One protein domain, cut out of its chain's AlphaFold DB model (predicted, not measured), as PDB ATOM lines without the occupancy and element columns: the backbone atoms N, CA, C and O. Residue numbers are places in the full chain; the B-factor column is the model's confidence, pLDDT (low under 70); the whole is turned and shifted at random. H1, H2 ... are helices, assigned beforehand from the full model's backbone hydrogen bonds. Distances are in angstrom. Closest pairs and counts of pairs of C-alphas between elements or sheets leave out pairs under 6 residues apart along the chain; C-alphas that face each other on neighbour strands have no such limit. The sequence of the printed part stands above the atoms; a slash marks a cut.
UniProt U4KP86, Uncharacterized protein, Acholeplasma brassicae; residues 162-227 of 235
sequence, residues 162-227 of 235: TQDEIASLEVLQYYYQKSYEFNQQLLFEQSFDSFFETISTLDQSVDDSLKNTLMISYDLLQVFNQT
ATOM      1  N   THR A 162    -137.461   9.968 -19.539       93.62
ATOM      2  CA  THR A 162    -136.763  11.186 -19.953       93.62
ATOM      3  C   THR A 162    -136.390  12.026 -18.728       93.62
ATOM      4  O   THR A 162    -136.962  11.877 -17.649       93.62
ATOM      5  N   GLN A 163    -135.429  12.941 -18.884       89.88
ATOM      6  CA  GLN A 163    -135.075  13.872 -17.804       89.88
ATOM      7  C   GLN A 163    -136.256  14.773 -17.414       89.88
ATOM      8  O   GLN A 163    -136.446  15.042 -16.231       89.88
ATOM      9  N   ASP A 164    -137.081  15.165 -18.388       89.81
ATOM     10  CA  ASP A 164    -138.277  15.972 -18.141       89.81
ATOM     11  C   ASP A 164    -139.320  15.196 -17.324       89.81
ATOM     12  O   ASP A 164    -139.945  15.762 -16.430       89.81
ATOM     13  N   GLU A 165    -139.482  13.892 -17.568       92.75
ATOM     14  CA  GLU A 165    -140.376  13.037 -16.774       92.75
ATOM     15  C   GLU A 165    -139.878  12.870 -15.337       92.75
ATOM     16  O   GLU A 165    -140.673  12.961 -14.402       92.75
ATOM     17  N   ILE A 166    -138.568  12.677 -15.147       91.38
ATOM     18  CA  ILE A 166    -137.957  12.587 -13.812       91.38
ATOM     19  C   ILE A 166    -138.187  13.891 -13.037       91.38
ATOM     20  O   ILE A 166    -138.699  13.855 -11.920       91.38
ATOM     21  N   ALA A 167    -137.890  15.041 -13.648       88.81
ATOM     22  CA  ALA A 167    -138.131  16.345 -13.032       88.81
ATOM     23  C   ALA A 167    -139.627  16.570 -12.738       88.81
ATOM     24  O   ALA A 167    -139.992  17.072 -11.677       88.81
ATOM     25  N   SER A 168    -140.517  16.144 -13.636       91.44
ATOM     26  CA  SER A 168    -141.969  16.260 -13.442       91.44
ATOM     27  C   SER A 168    -142.481  15.416 -12.271       91.44
ATOM     28  O   SER A 168    -143.419  15.818 -11.577       91.44
ATOM     29  N   LEU A 169    -141.884  14.248 -12.028       93.12
ATOM     30  CA  LEU A 169    -142.207  13.393 -10.887       93.12
ATOM     31  C   LEU A 169    -141.704  13.991  -9.559       93.12
ATOM     32  O   LEU A 169    -142.400  13.893  -8.550       93.12
ATOM     33  N   GLU A 170    -140.542  14.651  -9.560       91.38
ATOM     34  CA  GLU A 170    -140.010  15.402  -8.409       91.38
ATOM     35  C   GLU A 170    -140.957  16.544  -8.014       91.38
ATOM     36  O   GLU A 170    -141.351  16.696  -6.853       91.38
ATOM     37  N   VAL A 171    -141.413  17.298  -9.016       91.44
ATOM     38  CA  VAL A 171    -142.402  18.366  -8.846       91.44
ATOM     39  C   VAL A 171    -143.723  17.813  -8.302       91.44
ATOM     40  O   VAL A 171    -144.287  18.380  -7.364       91.44
ATOM     41  N   LEU A 172    -144.203  16.685  -8.832       93.31
ATOM     42  CA  LEU A 172    -145.423  16.041  -8.343       93.31
ATOM     43  C   LEU A 172    -145.295  15.585  -6.888       93.31
ATOM     44  O   LEU A 172    -146.201  15.849  -6.103       93.31
ATOM     45  N   GLN A 173    -144.181  14.956  -6.506       93.44
ATOM     46  CA  GLN A 173    -143.941  14.524  -5.126       93.44
ATOM     47  C   GLN A 173    -143.972  15.701  -4.147       93.44
ATOM     48  O   GLN A 173    -144.587  15.596  -3.081       93.44
ATOM     49  N   TYR A 174    -143.354  16.820  -4.519       91.81
ATOM     50  CA  TYR A 174    -143.346  18.038  -3.715       91.81
ATOM     51  C   TYR A 174    -144.757  18.588  -3.477       91.81
ATOM     52  O   TYR A 174    -145.165  18.833  -2.338       91.81
ATOM     53  N   TYR A 175    -145.533  18.762  -4.547       92.75
ATOM     54  CA  TYR A 175    -146.880  19.315  -4.430       92.75
ATOM     55  C   TYR A 175    -147.877  18.332  -3.818       92.75
ATOM     56  O   TYR A 175    -148.775  18.758  -3.089       92.75
ATOM     57  N   TYR A 176    -147.696  17.029  -4.036       93.25
ATOM     58  CA  TYR A 176    -148.500  16.012  -3.371       93.25
ATOM     59  C   TYR A 176    -148.293  16.024  -1.858       93.25
ATOM     60  O   TYR A 176    -149.281  15.997  -1.130       93.25
ATOM     61  N   GLN A 177    -147.057  16.164  -1.370       92.12
ATOM     62  CA  GLN A 177    -146.802  16.298   0.070       92.12
ATOM     63  C   GLN A 177    -147.557  17.486   0.667       92.12
ATOM     64  O   GLN A 177    -148.293  17.309   1.636       92.12
ATOM     65  N   LYS A 178    -147.463  18.666   0.040       90.62
ATOM     66  CA  LYS A 178    -148.194  19.865   0.482       90.62
ATOM     67  C   LYS A 178    -149.711  19.674   0.462       90.62
ATOM     68  O   LYS A 178    -150.394  20.032   1.419       90.62
ATOM     69  N   SER A 179    -150.243  19.123  -0.630       92.62
ATOM     70  CA  SER A 179    -151.679  18.862  -0.765       92.62
ATOM     71  C   SER A 179    -152.158  17.885   0.307       92.62
ATOM     72  O   SER A 179    -153.175  18.135   0.950       92.62
ATOM     73  N   TYR A 180    -151.418  16.798   0.523       92.56
ATOM     74  CA  TYR A 180    -151.757  15.774   1.503       92.56
ATOM     75  C   TYR A 180    -151.704  16.323   2.934       92.56
ATOM     76  O   TYR A 180    -152.592  16.038   3.732       92.56
ATOM     77  N   GLU A 181    -150.720  17.159   3.271       90.38
ATOM     78  CA  GLU A 181    -150.672  17.847   4.568       90.38
ATOM     79  C   GLU A 181    -151.918  18.709   4.814       90.38
ATOM     80  O   GLU A 181    -152.417  18.755   5.940       90.38
ATOM     81  N   PHE A 182    -152.455  19.334   3.763       90.50
ATOM     82  CA  PHE A 182    -153.624  20.204   3.847       90.50
ATOM     83  C   PHE A 182    -154.956  19.450   3.968       90.50
ATOM     84  O   PHE A 182    -155.766  19.793   4.829       90.50
ATOM     85  N   ASN A 183    -155.208  18.446   3.121       91.06
ATOM     86  CA  ASN A 183    -156.527  17.799   3.023       91.06
ATOM     87  C   ASN A 183    -156.541  16.290   3.332       91.06
ATOM     88  O   ASN A 183    -157.623  15.711   3.418       91.06
ATOM     89  N   GLN A 184    -155.375  15.663   3.521       90.88
ATOM     90  CA  GLN A 184    -155.199  14.226   3.780       90.88
ATOM     91  C   GLN A 184    -155.822  13.301   2.712       90.88
ATOM     92  O   GLN A 184    -156.072  12.128   2.992       90.88
ATOM     93  N   GLN A 185    -156.071  13.802   1.497       91.19
ATOM     94  CA  GLN A 185    -156.586  13.003   0.382       91.19
ATOM     95  C   GLN A 185    -155.447  12.325  -0.377       91.19
ATOM     96  O   GLN A 185    -154.450  12.967  -0.718       91.19
ATOM     97  N   LEU A 186    -155.609  11.035  -0.683       89.88
ATOM     98  CA  LEU A 186    -154.628  10.307  -1.481       89.88
ATOM     99  C   LEU A 186    -154.637  10.788  -2.936       89.88
ATOM    100  O   LEU A 186    -155.678  11.153  -3.482       89.88
ATOM    101  N   LEU A 187    -153.472  10.752  -3.589       88.56
ATOM    102  CA  LEU A 187    -153.305  11.264  -4.955       88.56
ATOM    103  C   LEU A 187    -154.300  10.645  -5.950       88.56
ATOM    104  O   LEU A 187    -154.873  11.352  -6.775       88.56
ATOM    105  N   PHE A 188    -154.524   9.334  -5.849       86.06
ATOM    106  CA  PHE A 188    -155.372   8.577  -6.777       86.06
ATOM    107  C   PHE A 188    -156.833   8.442  -6.333       86.06
ATOM    108  O   PHE A 188    -157.614   7.782  -7.015       86.06
ATOM    109  N   GLU A 189    -157.216   9.064  -5.217       88.06
ATOM    110  CA  GLU A 189    -158.619   9.189  -4.795       88.06
ATOM    111  C   GLU A 189    -159.278  10.468  -5.339       88.06
ATOM    112  O   GLU A 189    -160.497  10.618  -5.272       88.06
ATOM    113  N   GLN A 190    -158.488  11.381  -5.906       88.38
ATOM    114  CA  GLN A 190    -158.935  12.650  -6.478       88.38
ATOM    115  C   GLN A 190    -158.600  12.726  -7.970       88.38
ATOM    116  O   GLN A 190    -157.624  12.131  -8.429       88.38
ATOM    117  N   SER A 191    -159.395  13.476  -8.738       91.25
ATOM    118  CA  SER A 191    -159.047  13.803 -10.123       91.25
ATOM    119  C   SER A 191    -157.847  14.751 -10.171       91.25
ATOM    120  O   SER A 191    -157.593  15.493  -9.220       91.25
ATOM    121  N   PHE A 192    -157.148  14.785 -11.309       93.75
ATOM    122  CA  PHE A 192    -156.077  15.757 -11.521       93.75
ATOM    123  C   PHE A 192    -156.553  17.204 -11.322       93.75
ATOM    124  O   PHE A 192    -155.867  17.988 -10.677       93.75
ATOM    125  N   ASP A 193    -157.740  17.559 -11.825       92.50
ATOM    126  CA  ASP A 193    -158.271  18.918 -11.674       92.50
ATOM    127  C   ASP A 193    -158.516  19.282 -10.198       92.50
ATOM    128  O   ASP A 193    -158.165  20.383  -9.782       92.50
ATOM    129  N   SER A 194    -159.032  18.349  -9.389       91.81
ATOM    130  CA  SER A 194    -159.229  18.549  -7.941       91.81
ATOM    131  C   SER A 194    -157.898  18.694  -7.196       91.81
ATOM    132  O   SER A 194    -157.741  19.551  -6.320       91.81
ATOM    133  N   PHE A 195    -156.914  17.873  -7.566       93.75
ATOM    134  CA  PHE A 195    -155.555  17.968  -7.044       93.75
ATOM    135  C   PHE A 195    -154.931  19.331  -7.372       93.75
ATOM    136  O   PHE A 195    -154.402  20.017  -6.495       93.75
ATOM    137  N   PHE A 196    -155.058  19.768  -8.624       93.88
ATOM    138  CA  PHE A 196    -154.510  21.033  -9.092       93.88
ATOM    139  C   PHE A 196    -155.203  22.253  -8.468       93.88
ATOM    140  O   PHE A 196    -154.537  23.237  -8.144       93.88
ATOM    141  N   GLU A 197    -156.517  22.199  -8.240       92.25
ATOM    142  CA  GLU A 197    -157.260  23.246  -7.526       92.25
ATOM    143  C   GLU A 197    -156.778  23.391  -6.074       92.25
ATOM    144  O   GLU A 197    -156.562  24.507  -5.586       92.25
ATOM    145  N   THR A 198    -156.515  22.264  -5.403       92.75
ATOM    146  CA  THR A 198    -155.935  22.261  -4.053       92.75
ATOM    147  C   THR A 198    -154.560  22.927  -4.052       92.75
ATOM    148  O   THR A 198    -154.303  23.819  -3.245       92.75
ATOM    149  N   ILE A 199    -153.691  22.562  -4.995       92.88
ATOM    150  CA  ILE A 199    -152.362  23.174  -5.136       92.88
ATOM    151  C   ILE A 199    -152.461  24.677  -5.412       92.88
ATOM    152  O   ILE A 199    -151.768  25.454  -4.764       92.88
ATOM    153  N   SER A 200    -153.351  25.092  -6.313       90.81
ATOM    154  CA  SER A 200    -153.558  26.506  -6.663       90.81
ATOM    155  C   SER A 200    -154.054  27.336  -5.474       90.81
ATOM    156  O   SER A 200    -153.788  28.534  -5.383       90.81
ATOM    157  N   THR A 201    -154.759  26.701  -4.534       89.94
ATOM    158  CA  THR A 201    -155.174  27.325  -3.269       89.94
ATOM    159  C   THR A 201    -153.994  27.489  -2.306       89.94
ATOM    160  O   THR A 201    -153.922  28.481  -1.578       89.94
ATOM    161  N   LEU A 202    -153.069  26.527  -2.296       88.31
ATOM    162  CA  LEU A 202    -151.898  26.509  -1.415       88.31
ATOM    163  C   LEU A 202    -150.754  27.398  -1.912       88.31
ATOM    164  O   LEU A 202    -149.996  27.929  -1.100       88.31
ATOM    165  N   ASP A 203    -150.616  27.551  -3.226       85.75
ATOM    166  CA  ASP A 203    -149.517  28.269  -3.856       85.75
ATOM    167  C   ASP A 203    -150.025  29.124  -5.026       85.75
ATOM    168  O   ASP A 203    -150.384  28.633  -6.091       85.75
ATOM    169  N   GLN A 204    -150.039  30.443  -4.830       78.44
ATOM    170  CA  GLN A 204    -150.516  31.396  -5.841       78.44
ATOM    171  C   GLN A 204    -149.537  31.582  -7.010       78.44
ATOM    172  O   GLN A 204    -149.864  32.287  -7.962       78.44
ATOM    173  N   SER A 205    -148.334  31.000  -6.938       79.38
ATOM    174  CA  SER A 205    -147.361  31.031  -8.037       79.38
ATOM    175  C   SER A 205    -147.614  29.964  -9.105       79.38
ATOM    176  O   SER A 205    -146.908  29.926 -10.111       79.38
ATOM    177  N   VAL A 206    -148.622  29.114  -8.898       82.50
ATOM    178  CA  VAL A 206    -149.001  28.032  -9.804       82.50
ATOM    179  C   VAL A 206    -149.550  28.607 -11.110       82.50
ATOM    180  O   VAL A 206    -150.502  29.387 -11.115       82.50
ATOM    181  N   ASP A 207    -148.950  28.198 -12.225       85.69
ATOM    182  CA  ASP A 207    -149.307  28.620 -13.576       85.69
ATOM    183  C   ASP A 207    -149.611  27.419 -14.495       85.69
ATOM    184  O   ASP A 207    -149.514  26.251 -14.104       85.69
ATOM    185  N   ASP A 208    -149.987  27.702 -15.746       86.94
ATOM    186  CA  ASP A 208    -150.284  26.666 -16.745       86.94
ATOM    187  C   ASP A 208    -149.060  25.796 -17.082       86.94
ATOM    188  O   ASP A 208    -149.205  24.639 -17.481       86.94
ATOM    189  N   SER A 209    -147.844  26.328 -16.915       87.62
ATOM    190  CA  SER A 209    -146.609  25.567 -17.120       87.62
ATOM    191  C   SER A 209    -146.485  24.472 -16.062       87.62
ATOM    192  O   SER A 209    -146.312  23.297 -16.395       87.62
ATOM    193  N   LEU A 210    -146.674  24.827 -14.789       89.69
ATOM    194  CA  LEU A 210    -146.704  23.865 -13.694       89.69
ATOM    195  C   LEU A 210    -147.857  22.867 -13.847       89.69
ATOM    196  O   LEU A 210    -147.655  21.678 -13.598       89.69
ATOM    197  N   LYS A 211    -149.033  23.314 -14.311       92.12
ATOM    198  CA  LYS A 211    -150.158  22.413 -14.609       92.12
ATOM    199  C   LYS A 211    -149.751  21.306 -15.574       92.12
ATOM    200  O   LYS A 211    -150.001  20.135 -15.303       92.12
ATOM    201  N   ASN A 212    -149.101  21.664 -16.679       90.81
ATOM    202  CA  ASN A 212    -148.670  20.693 -17.682       90.81
ATOM    203  C   ASN A 212    -147.609  19.730 -17.128       90.81
ATOM    204  O   ASN A 212    -147.721  18.524 -17.336       90.81
ATOM    205  N   THR A 213    -146.630  20.240 -16.376       91.56
ATOM    206  CA  THR A 213    -145.604  19.422 -15.705       91.56
ATOM    207  C   THR A 213    -146.226  18.397 -14.756       91.56
ATOM    208  O   THR A 213    -145.888  17.217 -14.806       91.56
ATOM    209  N   LEU A 214    -147.172  18.826 -13.917       93.38
ATOM    210  CA  LEU A 214    -147.869  17.940 -12.985       93.38
ATOM    211  C   LEU A 214    -148.757  16.922 -13.705       93.38
ATOM    212  O   LEU A 214    -148.858  15.787 -13.250       93.38
ATOM    213  N   MET A 215    -149.393  17.309 -14.814       93.38
ATOM    214  CA  MET A 215    -150.233  16.399 -15.595       93.38
ATOM    215  C   MET A 215    -149.406  15.251 -16.179       93.38
ATOM    216  O   MET A 215    -149.807  14.101 -16.062       93.38
ATOM    217  N   ILE A 216    -148.225  15.542 -16.741       90.25
ATOM    218  CA  ILE A 216    -147.338  14.521 -17.326       90.25
ATOM    219  C   ILE A 216    -147.021  13.422 -16.307       90.25
ATOM    220  O   ILE A 216    -147.151  12.235 -16.606       90.25
ATOM    221  N   SER A 217    -146.606  13.803 -15.099       91.81
ATOM    222  CA  SER A 217    -146.259  12.840 -14.053       91.81
ATOM    223  C   SER A 217    -147.487  12.178 -13.429       91.81
ATOM    224  O   SER A 217    -147.427  10.993 -13.105       91.81
ATOM    225  N   TYR A 218    -148.613  12.887 -13.308       92.44
ATOM    226  CA  TYR A 218    -149.869  12.301 -12.840       92.44
ATOM    227  C   TYR A 218    -150.368  11.211 -13.797       92.44
ATOM    228  O   TYR A 218    -150.654  10.095 -13.358       92.44
ATOM    229  N   ASP A 219    -150.401  11.497 -15.100       90.50
ATOM    230  CA  ASP A 219    -150.796  10.549 -16.147       90.50
ATOM    231  C   ASP A 219    -149.863   9.338 -16.184       90.50
ATOM    232  O   ASP A 219    -150.318   8.195 -16.297       90.50
ATOM    233  N   LEU A 220    -148.559   9.571 -16.016       89.94
ATOM    234  CA  LEU A 220    -147.559   8.513 -15.949       89.94
ATOM    235  C   LEU A 220    -147.852   7.525 -14.812       89.94
ATOM    236  O   LEU A 220    -147.763   6.314 -15.021       89.94
ATOM    237  N   LEU A 221    -148.228   8.015 -13.626       89.50
ATOM    238  CA  LEU A 221    -148.576   7.144 -12.501       89.50
ATOM    239  C   LEU A 221    -149.992   6.558 -12.608       89.50
ATOM    240  O   LEU A 221    -150.241   5.473 -12.086       89.50
ATOM    241  N   GLN A 222    -150.918   7.225 -13.300       83.88
ATOM    242  CA  GLN A 222    -152.285   6.740 -13.531       83.88
ATOM    243  C   GLN A 222    -152.311   5.406 -14.281       83.88
ATOM    244  O   GLN A 222    -153.123   4.540 -13.952       83.88
ATOM    245  N   VAL A 223    -151.375   5.188 -15.213       81.19
ATOM    246  CA  VAL A 223    -151.195   3.895 -15.906       81.19
ATOM    247  C   VAL A 223    -151.064   2.741 -14.908       81.19
ATOM    248  O   VAL A 223    -151.540   1.636 -15.154       81.19
ATOM    249  N   PHE A 224    -150.469   3.003 -13.747       82.38
ATOM    250  CA  PHE A 224    -150.290   2.005 -12.707       82.38
ATOM    251  C   PHE A 224    -151.531   1.746 -11.855       82.38
ATOM    252  O   PHE A 224    -151.618   0.716 -11.190       82.38
ATOM    253  N   ASN A 225    -152.470   2.689 -11.842       69.25
ATOM    254  CA  ASN A 225    -153.714   2.584 -11.093       69.25
ATOM    255  C   ASN A 225    -154.861   2.024 -11.956       69.25
ATOM    256  O   ASN A 225    -155.793   1.417 -11.436       69.25
ATOM    257  N   GLN A 226    -154.799   2.153 -13.284       56.81
ATOM    258  CA  GLN A 226    -155.788   1.556 -14.197       56.81
ATOM    259  C   GLN A 226    -155.726   0.020 -14.215       56.81
ATOM    260  O   GLN A 226    -156.750  -0.643 -14.372       56.81
ATOM    261  N   THR A 227    -154.563  -0.559 -13.918       50.38
ATOM    262  CA  THR A 227    -154.404  -1.993 -13.626       50.38
ATOM    263  C   THR A 227    -155.036  -2.435 -12.299       50.38
ATOM    264  O   THR A 227    -155.070  -3.630 -12.037       50.38
TER     265      THR A 227
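What this domain is: This is residues 162 to 227 of the 235 residues of an uncharacterized protein of Acholeplasma brassicae (UniProt U4KP86). What is the main picture? The longest helix, H1, makes one layer, and two helices cross over the same side of it, H3 over residues 165 to 172 and H2 over residues 175 to 179. What is it built of? The printed part has 66 residues with three named helices, H1, H2 and H3 in chain order, and no named strand; the class is all helix. How large is it? It is compact, with a radius of gyration of the C-alphas of 11.2 A and spans of 28 by 25 by 17 A.

Where its parts are: Where is the longest helix? H1 is residues 163 to 183, 30.2 A long, from C-alpha 163 at (-135.075, 13.872, -17.804). Where are the others? H2 is residues 192 to 202, 15.3 A long. H3 is residues 208 to 227, 29.1 A long, with a kink of 33 degrees near residue 220, and ends at C-alpha 227 at (-154.404, -1.993, -13.626).

How they stand to each other: What touches H1? H3 touches it with residues 213 to 218 alone, about perpendicular at 87 degrees; the closest C-alphas, of Leu 169 and Ser 217, are 5.2 A apart. H2 touches it the same way at a steep tilt of 67 degrees, only just short of about perpendicular; the closest C-alphas, of Ser 179 and Ile 199, are 6.2 A apart. How do H2 and H3 stand? They form a helical hairpin, opposite ways at a steep tilt of 44 degrees, and only just touch, with 3 pairs of C-alphas within 8 A, the closest those of Phe 192 and Met 215 at 7.2 A. Are the backbones closed? Every O i to N i+4 pair is within hydrogen-bond range in H1 and H2, and 12 of 16 are in H3.

The domain as a whole: How far does it reach? The two C-alphas farthest apart, of Gln 204 and Thr 227, are 34.5 A apart. Are there cuts or long links? The printed part has no cut; the link from H1 to H2 is short and that from H2 to H3 is tight. Where is confidence low? Residues 225 to 227 are under 70, and the mean pLDDT of the printed part is 88.6.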